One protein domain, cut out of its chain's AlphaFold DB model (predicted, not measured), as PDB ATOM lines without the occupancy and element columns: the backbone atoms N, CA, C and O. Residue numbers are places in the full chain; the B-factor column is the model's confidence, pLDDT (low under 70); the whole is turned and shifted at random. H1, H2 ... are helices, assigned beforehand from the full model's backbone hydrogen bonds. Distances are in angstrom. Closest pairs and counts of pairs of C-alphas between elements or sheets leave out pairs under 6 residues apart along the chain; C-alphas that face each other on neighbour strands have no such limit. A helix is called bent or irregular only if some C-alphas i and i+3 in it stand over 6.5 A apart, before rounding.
ATOM      1  N   ARG A 222     251.961 279.951 354.676       94.38
ATOM      2  CA  ARG A 222     253.034 280.666 353.969       94.38
ATOM      3  C   ARG A 222     253.766 281.638 354.881       94.38
ATOM      4  O   ARG A 222     254.990 281.641 354.891       94.38
ATOM      5  N   LYS A 223     253.033 282.430 355.670       95.12
ATOM      6  CA  LYS A 223     253.628 283.357 356.642       95.12
ATOM      7  C   LYS A 223     254.457 282.608 357.688       95.12
ATOM      8  O   LYS A 223     255.578 283.008 357.969       95.12
ATOM      9  N   PHE A 224     253.929 281.514 358.229       94.75
ATOM     10  CA  PHE A 224     254.643 280.712 359.213       94.75
ATOM     11  C   PHE A 224     255.904 280.077 358.625       94.75
ATOM     12  O   PHE A 224     256.968 280.152 359.233       94.75
ATOM     13  N   VAL A 225     255.810 279.434 357.463       92.12
ATOM     14  CA  VAL A 225     256.897 278.610 356.934       92.12
ATOM     15  C   VAL A 225     258.073 279.450 356.451       92.12
ATOM     16  O   VAL A 225     259.198 279.004 356.615       92.12
ATOM     17  N   VAL A 226     257.862 280.678 355.955       91.75
ATOM     18  CA  VAL A 226     258.959 281.586 355.553       91.75
ATOM     19  C   VAL A 226     259.697 282.224 356.728       91.75
ATOM     20  O   VAL A 226     260.807 282.724 356.540       91.75
ATOM     21  N   ASP A 227     259.106 282.221 357.924       90.94
ATOM     22  CA  ASP A 227     259.765 282.744 359.114       90.94
ATOM     23  C   ASP A 227     260.827 281.740 359.592       90.94
ATOM     24  O   ASP A 227     260.501 280.576 359.853       90.94
ATOM     25  N   PRO A 228     262.103 282.142 359.718       87.06
ATOM     26  CA  PRO A 228     263.170 281.215 360.066       87.06
ATOM     27  C   PRO A 228     263.013 280.650 361.486       87.06
ATOM     28  O   PRO A 228     262.450 281.312 362.364       87.06
ATOM     29  N   PRO A 229     263.550 279.445 361.751       85.44
ATOM     30  CA  PRO A 229     263.665 278.908 363.098       85.44
ATOM     31  C   PRO A 229     264.318 279.892 364.076       85.44
ATOM     32  O   PRO A 229     265.316 280.546 363.753       85.44
ATOM     33  N   SER A 230     263.783 279.960 365.296       75.88
ATOM     34  CA  SER A 230     264.357 280.799 366.348       75.88
ATOM     35  C   SER A 230     265.731 280.278 366.773       75.88
ATOM     36  O   SER A 230     265.921 279.088 367.018       75.88
ATOM     37  N   GLY A 231     266.691 281.194 366.913       65.88
ATOM     38  CA  GLY A 231     268.009 280.908 367.482       65.88
ATOM     39  C   GLY A 231     268.035 280.871 369.014       65.88
ATOM     40  O   GLY A 231     269.104 280.676 369.582       65.88
ATOM     41  N   ALA A 232     266.902 281.069 369.700       63.19
ATOM     42  CA  ALA A 232     266.867 281.194 371.162       63.19
ATOM     43  C   ALA A 232     267.400 279.949 371.897       63.19
ATOM     44  O   ALA A 232     267.944 280.071 372.990       63.19
ATOM     45  N   TRP A 233     267.279 278.764 371.292       58.88
ATOM     46  CA  TRP A 233     267.742 277.486 371.853       58.88
ATOM     47  C   TRP A 233     268.998 276.952 371.164       58.88
ATOM     48  O   TRP A 233     269.310 275.764 371.208       58.88
ATOM     49  N   CYS A 234     269.730 277.845 370.503       64.38
ATOM     50  CA  CYS A 234     270.977 277.559 369.815       64.38
ATOM     51  C   CYS A 234     272.160 277.481 370.799       64.38
ATOM     52  O   CYS A 234     273.173 278.153 370.631       64.38
ATOM     53  N   VAL A 235     272.010 276.709 371.877       53.22
ATOM     54  CA  VAL A 235     273.030 276.550 372.918       53.22
ATOM     55  C   VAL A 235     273.077 275.074 373.298       53.22
ATOM     56  O   VAL A 235     272.108 274.528 373.817       53.22
ATOM     57  N   SER A 236     274.185 274.393 373.008       51.47
ATOM     58  CA  SER A 236     274.443 273.084 373.614       51.47
ATOM     59  C   SER A 236     274.720 273.266 375.109       51.47
ATOM     60  O   SER A 236     275.273 274.297 375.497       51.47
ATOM     61  N   GLN A 237     274.473 272.238 375.923       45.72
ATOM     62  CA  GLN A 237     274.868 272.207 377.341       45.72
ATOM     63  C   GLN A 237     276.378 272.465 377.575       45.72
ATOM     64  O   GLN A 237     276.739 272.902 378.661       45.72
ATOM     65  N   ASP A 238     277.222 272.335 376.539       47.09
ATOM     66  CA  ASP A 238     278.669 272.622 376.573       47.09
ATOM     67  C   ASP A 238     279.093 273.934 375.864       47.09
ATOM     68  O   ASP A 238     280.270 274.143 375.577       47.09
ATOM     69  N   GLY A 239     278.156 274.826 375.514       50.41
ATOM     70  CA  GLY A 239     278.460 276.106 374.846       50.41
ATOM     71  C   GLY A 239     278.918 276.034 373.373       50.41
ATOM     72  O   GLY A 239     279.073 277.076 372.740       50.41
ATOM     73  N   ALA A 240     279.077 274.841 372.791       52.75
ATOM     74  CA  ALA A 240     279.398 274.615 371.383       52.75
ATOM     75  C   ALA A 240     278.223 273.996 370.596       52.75
ATOM     76  O   ALA A 240     277.960 272.796 370.588       52.75
ATOM     77  N   CYS A 241     277.533 274.855 369.863       58.31
ATOM     78  CA  CYS A 241     276.581 274.525 368.811       58.31
ATOM     79  C   CYS A 241     277.145 273.503 367.807       58.31
ATOM     80  O   CYS A 241     278.120 273.782 367.112       58.31
ATOM     81  N   SER A 242     276.536 272.316 367.729       54.09
ATOM     82  CA  SER A 242     277.069 271.179 366.958       54.09
ATOM     83  C   SER A 242     277.053 271.367 365.438       54.09
ATOM     84  O   SER A 242     277.774 270.670 364.728       54.09
ATOM     85  N   ALA A 243     276.267 272.315 364.922       56.53
ATOM     86  CA  ALA A 243     276.296 272.681 363.512       56.53
ATOM     87  C   ALA A 243     277.231 273.880 363.319       56.53
ATOM     88  O   ALA A 243     276.944 274.973 363.813       56.53
ATOM     89  N   ARG A 244     278.314 273.679 362.553       51.84
ATOM     90  CA  ARG A 244     279.340 274.696 362.245       51.84
ATOM     91  C   ARG A 244     278.764 276.024 361.724       51.84
ATOM     92  O   ARG A 244     279.426 277.044 361.881       51.84
ATOM     93  N   ARG A 245     277.551 276.018 361.145       54.31
ATOM     94  CA  ARG A 245     276.853 277.199 360.596       54.31
ATOM     95  C   ARG A 245     275.608 277.657 361.366       54.31
ATOM     96  O   ARG A 245     275.197 278.800 361.221       54.31
ATOM     97  N   CYS A 246     275.030 276.850 362.262       58.62
ATOM     98  CA  CYS A 246     273.847 277.291 363.036       58.62
ATOM     99  C   CYS A 246     274.171 278.484 363.961       58.62
ATOM    100  O   CYS A 246     273.302 279.288 364.317       58.62
ATOM    101  N   CYS A 247     275.455 278.597 364.307       54.44
ATOM    102  CA  CYS A 247     276.039 279.613 365.159       54.44
ATOM    103  C   CYS A 247     277.023 280.501 364.407       54.44
ATOM    104  O   CYS A 247     278.099 280.784 364.930       54.44
ATOM    105  N   HIS A 248     276.674 280.950 363.196       53.16
ATOM    106  CA  HIS A 248     277.372 282.069 362.568       53.16
ATOM    107  C   HIS A 248     277.321 283.286 363.503       53.16
ATOM    108  O   HIS A 248     276.422 284.119 363.436       53.16
ATOM    109  N   ALA A 249     278.307 283.392 364.394       47.91
ATOM    110  CA  ALA A 249     278.506 284.463 365.363       47.91
ATOM    111  C   ALA A 249     278.931 285.786 364.684       47.91
ATOM    112  O   ALA A 249     279.657 286.585 365.266       47.91
ATOM    113  N   GLY A 250     278.498 286.011 363.440       51.56
ATOM    114  CA  GLY A 250     278.918 287.130 362.599       51.56
ATOM    115  C   GLY A 250     278.135 287.325 361.296       51.56
ATOM    116  O   GLY A 250     278.395 288.309 360.612       51.56
ATOM    117  N   GLU A 251     277.178 286.461 360.938       59.94
ATOM    118  CA  GLU A 251     276.293 286.723 359.792       59.94
ATOM    119  C   GLU A 251     275.078 287.552 360.217       59.94
ATOM    120  O   GLU A 251     274.551 287.397 361.323       59.94
ATOM    121  N   SER A 252     274.628 288.458 359.343       67.06
ATOM    122  CA  SER A 252     273.440 289.260 359.631       67.06
ATOM    123  C   SER A 252     272.198 288.365 359.693       67.06
ATOM    124  O   SER A 252     272.093 287.351 358.998       67.06
ATOM    125  N   LYS A 253     271.208 288.764 360.504       72.44
ATOM    126  CA  LYS A 253     269.897 288.091 360.563       72.44
ATOM    127  C   LYS A 253     269.261 287.933 359.173       72.44
ATOM    128  O   LYS A 253     268.535 286.967 358.950       72.44
ATOM    129  N   ASP A 254     269.563 288.847 358.253       78.44
ATOM    130  CA  ASP A 254     269.027 288.861 356.893       78.44
ATOM    131  C   ASP A 254     269.596 287.741 356.017       78.44
ATOM    132  O   ASP A 254     268.836 287.132 355.264       78.44
ATOM    133  N   VAL A 255     270.890 287.421 356.144       79.75
ATOM    134  CA  VAL A 255     271.521 286.308 355.405       79.75
ATOM    135  C   VAL A 255     270.883 284.986 355.819       79.75
ATOM    136  O   VAL A 255     270.376 284.249 354.977       79.75
ATOM    137  N   ARG A 256     270.781 284.751 357.130       78.69
ATOM    138  CA  ARG A 256     270.159 283.546 357.692       78.69
ATOM    139  C   ARG A 256     268.685 283.397 357.298       78.69
ATOM    140  O   ARG A 256     268.222 282.297 357.000       78.69
ATOM    141  N   ALA A 257     267.933 284.499 357.288       84.00
ATOM    142  CA  ALA A 257     266.553 284.500 356.808       84.00
ATOM    143  C   ALA A 257     266.469 284.221 355.296       84.00
ATOM    144  O   ALA A 257     265.545 283.544 354.853       84.00
ATOM    145  N   GLY A 258     267.426 284.718 354.508       86.56
ATOM    146  CA  GLY A 258     267.550 284.426 353.081       86.56
ATOM    147  C   GLY A 258     267.785 282.941 352.805       86.56
ATOM    148  O   GLY A 258     267.049 282.349 352.022       86.56
ATOM    149  N   GLU A 259     268.738 282.320 353.504       84.06
ATOM    150  CA  GLU A 259     269.012 280.883 353.372       84.06
ATOM    151  C   GLU A 259     267.792 280.028 353.724       84.06
ATOM    152  O   GLU A 259     267.457 279.095 352.997       84.06
ATOM    153  N   TRP A 260     267.079 280.373 354.802       86.31
ATOM    154  CA  TRP A 260     265.845 279.679 355.162       86.31
ATOM    155  C   TRP A 260     264.789 279.766 354.058       86.31
ATOM    156  O   TRP A 260     264.199 278.755 353.688       86.31
ATOM    157  N   ARG A 261     264.565 280.962 353.501       89.12
ATOM    158  CA  ARG A 261     263.598 281.142 352.410       89.12
ATOM    159  C   ARG A 261     263.988 280.347 351.170       89.12
ATOM    160  O   ARG A 261     263.102 279.779 350.542       89.12
ATOM    161  N   ASN A 262     265.278 280.258 350.848       86.62
ATOM    162  CA  ASN A 262     265.745 279.425 349.740       86.62
ATOM    163  C   ASN A 262     265.386 277.955 349.975       86.62
ATOM    164  O   ASN A 262     264.781 277.345 349.103       86.62
ATOM    165  N   VAL A 263     265.639 277.428 351.177       85.12
ATOM    166  CA  VAL A 263     265.251 276.056 351.543       85.12
ATOM    167  C   VAL A 263     263.736 275.855 351.438       85.12
ATOM    168  O   VAL A 263     263.282 274.870 350.863       85.12
ATOM    169  N   VAL A 264     262.940 276.797 351.951       87.12
ATOM    170  CA  VAL A 264     261.470 276.762 351.869       87.12
ATOM    171  C   VAL A 264     260.983 276.711 350.421       87.12
ATOM    172  O   VAL A 264     260.074 275.940 350.112       87.12
ATOM    173  N   CYS A 265     261.591 277.498 349.533       87.19
ATOM    174  CA  CYS A 265     261.268 277.506 348.111       87.19
ATOM    175  C   CYS A 265     261.708 276.212 347.409       87.19
ATOM    176  O   CYS A 265     260.906 275.607 346.703       87.19
ATOM    177  N   GLU A 266     262.951 275.768 347.615       85.00
ATOM    178  CA  GLU A 266     263.520 274.574 346.972       85.00
ATOM    179  C   GLU A 266     262.782 273.290 347.357       85.00
ATOM    180  O   GLU A 266     262.609 272.402 346.526       85.00
ATOM    181  N   GLN A 267     262.314 273.202 348.602       83.06
ATOM    182  CA  GLN A 267     261.562 272.053 349.107       83.06
ATOM    183  C   GLN A 267     260.048 272.162 348.838       83.06
ATOM    184  O   GLN A 267     259.285 271.301 349.264       83.06
ATOM    185  N   GLY A 268     259.584 273.216 348.151       85.12
ATOM    186  CA  GLY A 268     258.164 273.394 347.827       85.12
ATOM    187  C   GLY A 268     257.269 273.602 349.053       85.12
ATOM    188  O   GLY A 268     256.066 273.350 348.997       85.12
ATOM    189  N   LEU A 269     257.828 274.084 350.166       86.50
ATOM    190  CA  LEU A 269     257.118 274.189 351.442       86.50
ATOM    191  C   LEU A 269     256.080 275.317 351.466       86.50
ATOM    192  O   LEU A 269     255.336 275.422 352.433       86.50
ATOM    193  N   LEU A 270     256.010 276.175 350.446       87.00
ATOM    194  CA  LEU A 270     255.034 277.270 350.393       87.00
ATOM    195  C   LEU A 270     253.599 276.783 350.159       87.00
ATOM    196  O   LEU A 270     252.664 277.385 350.685       87.00
ATOM    197  N   GLU A 271     253.423 275.697 349.406       84.31
ATOM    198  CA  GLU A 271     252.116 275.245 348.919       84.31
ATOM    199  C   GLU A 271     251.832 273.804 349.346       84.31
ATOM    200  O   GLU A 271     251.796 272.873 348.542       84.31
ATOM    201  N   VAL A 272     251.613 273.609 350.647       87.50
ATOM    202  CA  VAL A 272     251.249 272.292 351.179       87.50
ATOM    203  C   VAL A 272     249.730 272.093 351.172       87.50
ATOM    204  O   VAL A 272     248.929 273.004 351.428       87.50
ATOM    205  N   VAL A 273     249.311 270.865 350.873       86.25
ATOM    206  CA  VAL A 273     247.891 270.485 350.820       86.25
ATOM    207  C   VAL A 273     247.270 270.468 352.218       86.25
ATOM    208  O   VAL A 273     246.203 271.040 352.424       86.25
ATOM    209  N   ASP A 274     247.969 269.867 353.183       91.12
ATOM    210  CA  ASP A 274     247.484 269.630 354.548       91.12
ATOM    211  C   ASP A 274     248.437 270.279 355.578       91.12
ATOM    212  O   ASP A 274     249.314 269.606 356.120       91.12
ATOM    213  N   PRO A 275     248.314 271.600 355.834       92.06
ATOM    214  CA  PRO A 275     249.197 272.319 356.757       92.06
ATOM    215  C   PRO A 275     249.173 271.821 358.207       92.06
ATOM    216  O   PRO A 275     250.185 271.937 358.898       92.06
ATOM    217  N   LEU A 276     248.042 271.286 358.695       93.19
ATOM    218  CA  LEU A 276     247.964 270.809 360.083       93.19
ATOM    219  C   LEU A 276     248.575 269.416 360.256       93.19
ATOM    220  O   LEU A 276     249.042 269.107 361.348       93.19
ATOM    221  N   ARG A 277     248.609 268.582 359.209       90.56
ATOM    222  CA  ARG A 277     249.290 267.276 359.262       90.56
ATOM    223  C   ARG A 277     250.697 267.283 358.698       90.56
ATOM    224  O   ARG A 277     251.334 266.233 358.673       90.56
ATOM    225  N   TYR A 278     251.165 268.431 358.223       88.44
ATOM    226  CA  TYR A 278     252.460 268.521 357.579       88.44
ATOM    227  C   TYR A 278     253.576 268.043 358.510       88.44
ATOM    228  O   TYR A 278     253.849 268.657 359.538       88.44
ATOM    229  N   ASP A 279     254.243 266.951 358.149       82.38
ATOM    230  CA  ASP A 279     255.337 266.418 358.950       82.38
ATOM    231  C   ASP A 279     256.625 267.183 358.657       82.38
ATOM    232  O   ASP A 279     257.460 266.765 357.853       82.38
ATOM    233  N   LEU A 280     256.797 268.296 359.368       76.44
ATOM    234  CA  LEU A 280     258.005 269.105 359.285       76.44
ATOM    235  C   LEU A 280     259.281 268.282 359.558       76.44
ATOM    236  O   LEU A 280     260.344 268.616 359.048       76.44
ATOM    237  N   THR A 281     259.210 267.187 360.326       69.38
ATOM    238  CA  THR A 281     260.404 266.432 360.734       69.38
ATOM    239  C   THR A 281     261.032 265.610 359.610       69.38
ATOM    240  O   THR A 281     262.242 265.359 359.649       69.38
ATOM    241  N   LYS A 282     260.246 265.210 358.601       71.25
ATOM    242  CA  LYS A 282     260.744 264.446 357.449       71.25
ATOM    243  C   LYS A 282     261.668 265.291 356.583       71.25
ATOM    244  O   LYS A 282     262.787 264.859 356.306       71.25
ATOM    245  N   ASP A 283     261.262 266.514 356.262       69.19
ATOM    246  CA  ASP A 283     262.065 267.405 355.414       69.19
ATOM    247  C   ASP A 283     263.247 267.997 356.172       69.19
ATOM    248  O   ASP A 283     264.294 268.288 355.600       69.19
ATOM    249  N   TRP A 284     263.150 268.101 357.496       74.06
ATOM    250  CA  TRP A 284     264.252 268.597 358.316       74.06
ATOM    251  C   TRP A 284     265.492 267.721 358.302       74.06
ATOM    252  O   TRP A 284     266.569 268.222 358.615       74.06
ATOM    253  N   ARG A 285     265.385 266.442 357.927       67.25
ATOM    254  CA  ARG A 285     266.572 265.610 357.691       67.25
ATOM    255  C   ARG A 285     267.409 266.168 356.540       67.25
ATOM    256  O   ARG A 285     268.612 266.328 356.717       67.25
ATOM    257  N   ILE A 286     266.754 266.573 355.451       66.69
ATOM    258  CA  ILE A 286     267.384 267.208 354.284       66.69
ATOM    259  C   ILE A 286     268.013 268.545 354.701       66.69
ATOM    260  O   ILE A 286     269.172 268.822 354.401       66.69
ATOM    261  N   ILE A 287     267.287 269.347 355.488       68.69
ATOM    262  CA  ILE A 287     267.784 270.640 355.995       68.69
ATOM    263  C   ILE A 287     268.988 270.457 356.936       68.69
ATOM    264  O   ILE A 287     269.919 271.262 356.930       68.69
ATOM    265  N   ARG A 288     268.999 269.393 357.747       67.31
ATOM    266  CA  ARG A 288     270.093 269.092 358.680       67.31
ATOM    267  C   ARG A 288     271.355 268.629 357.955       67.31
ATOM    268  O   ARG A 288     272.450 268.978 358.386       67.31
ATOM    269  N   GLU A 289     271.213 267.866 356.874       65.00
ATOM    270  CA  GLU A 289     272.333 267.426 356.026       65.00
ATOM    271  C   GLU A 289     273.032 268.599 355.325       65.00
ATOM    272  O   GLU A 289     274.235 268.539 355.087       65.00
ATOM    273  N   ALA A 290     272.323 269.708 355.096       64.75
ATOM    274  CA  ALA A 290     272.911 270.950 354.593       64.75
ATOM    275  C   ALA A 290     273.773 271.710 355.634       64.75
ATOM    276  O   ALA A 290     274.356 272.744 355.306       64.75
ATOM    277  N   GLU A 291     273.863 271.224 356.882       64.81
ATOM    278  CA  GLU A 291     274.616 271.790 358.020       64.81
ATOM    279  C   GLU A 291     274.258 273.239 358.427       64.81
ATOM    280  O   GLU A 291     274.917 273.815 359.297       64.81
ATOM    281  N   THR A 292     273.214 273.839 357.850       69.88
ATOM    282  CA  THR A 292     272.810 275.240 358.084       69.88
ATOM    283  C   THR A 292     272.017 275.432 359.379       69.88
ATOM    284  O   THR A 292     272.119 276.477 360.023       69.88
ATOM    285  N   TRP A 293     271.280 274.409 359.828       78.00
ATOM    286  CA  TRP A 293     270.429 274.476 361.022       78.00
ATOM    287  C   TRP A 293     270.719 273.340 362.002       78.00
ATOM    288  O   TRP A 293     270.794 272.167 361.644       78.00
ATOM    289  N   CYS A 294     270.849 273.693 363.277       78.94
ATOM    290  CA  CYS A 294     271.042 272.748 364.368       78.94
ATOM    291  C   CYS A 294     269.710 272.218 364.906       78.94
ATOM    292  O   CYS A 294     268.655 272.835 364.746       78.94
ATOM    293  N   GLN A 295     269.780 271.088 365.618       80.00
ATOM    294  CA  GLN A 295     268.611 270.409 366.178       80.00
ATOM    295  C   GLN A 295     267.757 271.321 367.071       80.00
ATOM    296  O   GLN A 295     266.540 271.286 366.950       80.00
ATOM    297  N   GLY A 296     268.368 272.166 367.910       80.94
ATOM    298  CA  GLY A 296     267.627 273.079 368.791       80.94
ATOM    299  C   GLY A 296     266.794 274.123 368.038       80.94
ATOM    300  O   GLY A 296     265.661 274.401 368.423       80.94
ATOM    301  N   CYS A 297     267.308 274.655 366.923       83.19
ATOM    302  CA  CYS A 297     266.548 275.578 366.078       83.19
ATOM    303  C   CYS A 297     265.348 274.870 365.433       83.19
ATOM    304  O   CYS A 297     264.229 275.373 365.482       83.19
ATOM    305  N   LEU A 298     265.568 273.678 364.871       85.31
ATOM    306  CA  LEU A 298     264.509 272.890 364.234       85.31
ATOM    307  C   LEU A 298     263.447 272.441 365.254       85.31
ATOM    308  O   LEU A 298     262.257 272.566 364.996       85.31
ATOM    309  N   GLU A 299     263.853 272.010 366.449       84.69
ATOM    310  CA  GLU A 299     262.950 271.717 367.571       84.69
ATOM    311  C   GLU A 299     262.092 272.929 367.948       84.69
ATOM    312  O   GLU A 299     260.870 272.820 368.020       84.69
ATOM    313  N   SER A 300     262.709 274.105 368.100       86.06
ATOM    314  CA  SER A 300     261.984 275.345 368.386       86.06
ATOM    315  C   SER A 300     260.962 275.675 367.293       86.06
ATOM    316  O   SER A 300     259.834 276.064 367.594       86.06
ATOM    317  N   LYS A 301     261.309 275.454 366.016       89.19
ATOM    318  CA  LYS A 301     260.367 275.611 364.899       89.19
ATOM    319  C   LYS A 301     259.216 274.602 364.970       89.19
ATOM    320  O   LYS A 301     258.099 274.956 364.597       89.19
ATOM    321  N   ARG A 302     259.459 273.383 365.466       88.44
ATOM    322  CA  ARG A 302     258.418 272.355 365.664       88.44
ATOM    323  C   ARG A 302     257.416 272.782 366.688       88.44
ATOM    324  O   ARG A 302     256.227 272.720 366.423       88.44
ATOM    325  N   GLN A 303     257.909 273.219 367.834       89.56
ATOM    326  CA  GLN A 303     257.041 273.654 368.902       89.56
ATOM    327  C   GLN A 303     256.205 274.854 368.458       89.56
ATOM    328  O   GLN A 303     254.994 274.840 368.641       89.56
ATOM    329  N   ALA A 304     256.821 275.831 367.787       92.25
ATOM    330  CA  ALA A 304     256.079 276.947 367.215       92.25
ATOM    331  C   ALA A 304     255.001 276.466 366.227       92.25
ATOM    332  O   ALA A 304     253.889 276.974 366.241       92.25
ATOM    333  N   TRP A 305     255.289 275.466 365.386       92.81
ATOM    334  CA  TRP A 305     254.281 274.885 364.495       92.81
ATOM    335  C   TRP A 305     253.147 274.182 365.252       92.81
ATOM    336  O   TRP A 305     251.989 274.372 364.902       92.81
ATOM    337  N   GLU A 306     253.460 273.400 366.284       92.06
ATOM    338  CA  GLU A 306     252.471 272.721 367.133       92.06
ATOM    339  C   GLU A 306     251.530 273.727 367.818       92.06
ATOM    340  O   GLU A 306     250.313 273.533 367.828       92.06
ATOM    341  N   GLU A 307     252.077 274.840 368.310       94.12
ATOM    342  CA  GLU A 307     251.314 275.959 368.874       94.12
ATOM    343  C   GLU A 307     250.409 276.605 367.812       94.12
ATOM    344  O   GLU A 307     249.195 276.703 368.014       94.12
ATOM    345  N   MET A 308     250.963 276.943 366.639       95.38
ATOM    346  CA  MET A 308     250.178 277.494 365.529       95.38
ATOM    347  C   MET A 308     249.095 276.521 365.046       95.38
ATOM    348  O   MET A 308     248.011 276.952 364.664       95.38
ATOM    349  N   ARG A 309     249.347 275.205 365.072       95.12
ATOM    350  CA  ARG A 309     248.375 274.180 364.670       95.12
ATOM    351  C   ARG A 309     247.134 274.234 365.555       95.12
ATOM    352  O   ARG A 309     246.017 274.163 365.045       95.12
ATOM    353  N   VAL A 310     247.329 274.361 366.867       96.06
ATOM    354  CA  VAL A 310     246.238 274.504 367.840       96.06
ATOM    355  C   VAL A 310     245.520 275.839 367.655       96.06
ATOM    356  O   VAL A 310     244.291 275.864 367.619       96.06
ATOM    357  N   GLU A 311     246.262 276.934 367.480       96.88
ATOM    358  CA  GLU A 311     245.692 278.265 367.243       96.88
ATOM    359  C   GLU A 311     244.804 278.290 365.992       96.88
ATOM    360  O   GLU A 311     243.622 278.630 366.070       96.88
ATOM    361  N   TRP A 312     245.333 277.850 364.848       97.12
ATOM    362  CA  TRP A 312     244.595 277.814 363.585       97.12
ATOM    363  C   TRP A 312     243.372 276.916 363.672       97.12
ATOM    364  O   TRP A 312     242.312 277.290 363.177       97.12
ATOM    365  N   TRP A 313     243.494 275.754 364.320       97.06
ATOM    366  CA  TRP A 313     242.362 274.862 364.546       97.06
ATOM    367  C   TRP A 313     241.258 275.531 365.362       97.06
ATOM    368  O   TRP A 313     240.083 275.410 365.019       97.06
ATOM    369  N   ASN A 314     241.603 276.261 366.421       95.88
ATOM    370  CA  ASN A 314     240.625 276.956 367.257       95.88
ATOM    371  C   ASN A 314     239.882 278.058 366.495       95.88
ATOM    372  O   ASN A 314     238.696 278.264 366.736       95.88
ATOM    373  N   GLU A 315     240.520 278.709 365.522       96.12
ATOM    374  CA  GLU A 315     239.827 279.690 364.685       96.12
ATOM    375  C   GLU A 315     238.884 279.076 363.632       96.12
ATOM    376  O   GLU A 315     238.028 279.786 363.099       96.12
ATOM    377  N   MET A 316     239.014 277.784 363.302       95.44
ATOM    378  CA  MET A 316     238.257 277.178 362.195       95.44
ATOM    379  C   MET A 316     236.743 277.212 362.391       95.44
ATOM    380  O   MET A 316     236.015 277.278 361.403       95.44
ATOM    381  N   ASP A 317     236.258 277.227 363.633       94.69
ATOM    382  CA  ASP A 317     234.824 277.379 363.900       94.69
ATOM    383  C   ASP A 317     234.290 278.705 363.343       94.69
ATOM    384  O   ASP A 317     233.208 278.740 362.759       94.69
TER     385      ASP A 317
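AT A GLANCE: This is residues 222 to 317 of the 326 residues of an uncharacterized protein of Ganoderma sinense ZZ0214-1 (UniProt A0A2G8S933). A helical hairpin of H3 and the long H4 makes one side, with short H1 and slanting H2 on the other; the long loop 227 to 252 reaches out at one end, opposite the last residue of H4. The 96 printed residues, with four named helices in order H1 to H4 and no named strand, are all helix in class, compact with a radius of gyration of the C-alphas of 13.9 A, and elongated, 45 by 28 by 23 A.

IN THESE COORDINATES: H1 is residues 222 to 226, from C-alpha 222 at (253.034, 280.666, 353.969), 6.2 A long. H2 is residues 253 to 266, 20.2 A; H3 is 280 to 289, 14.8 A; H4 is 295 to 317, 34.6 A, ending at C-alpha 317 (234.824, 277.379, 363.900). H4 is only just irregular: C-alphas 314 and 317 are 6.7 A apart.

HOW THE PARTS SIT: H1 touches H2, with residues 260 to 264 of H2 alone; the closest C-alphas, Val 226 and Arg 261, are 5.6 A apart. H3 touches residues 295 to 302 of H4 alone, closest C-alphas Leu 280 and Arg 302 at 7.2 A, at a shallow tilt of 23 degrees, opposite ways. H2 and H4 are apart. In H1 and H2 every O i to N i+4 pair is within hydrogen-bond range, in H3 4 of 6, in H4 18 of 19.

THE WHOLE: The C-alphas farthest apart, Asp 238 and Asp 317, are 45.9 A apart. The printed part has no cut; the links H1 to H2 and H2 to H3 are long. The pLDDT is under 70 at residues 231 to 252, 281, 283 and 285 to 292.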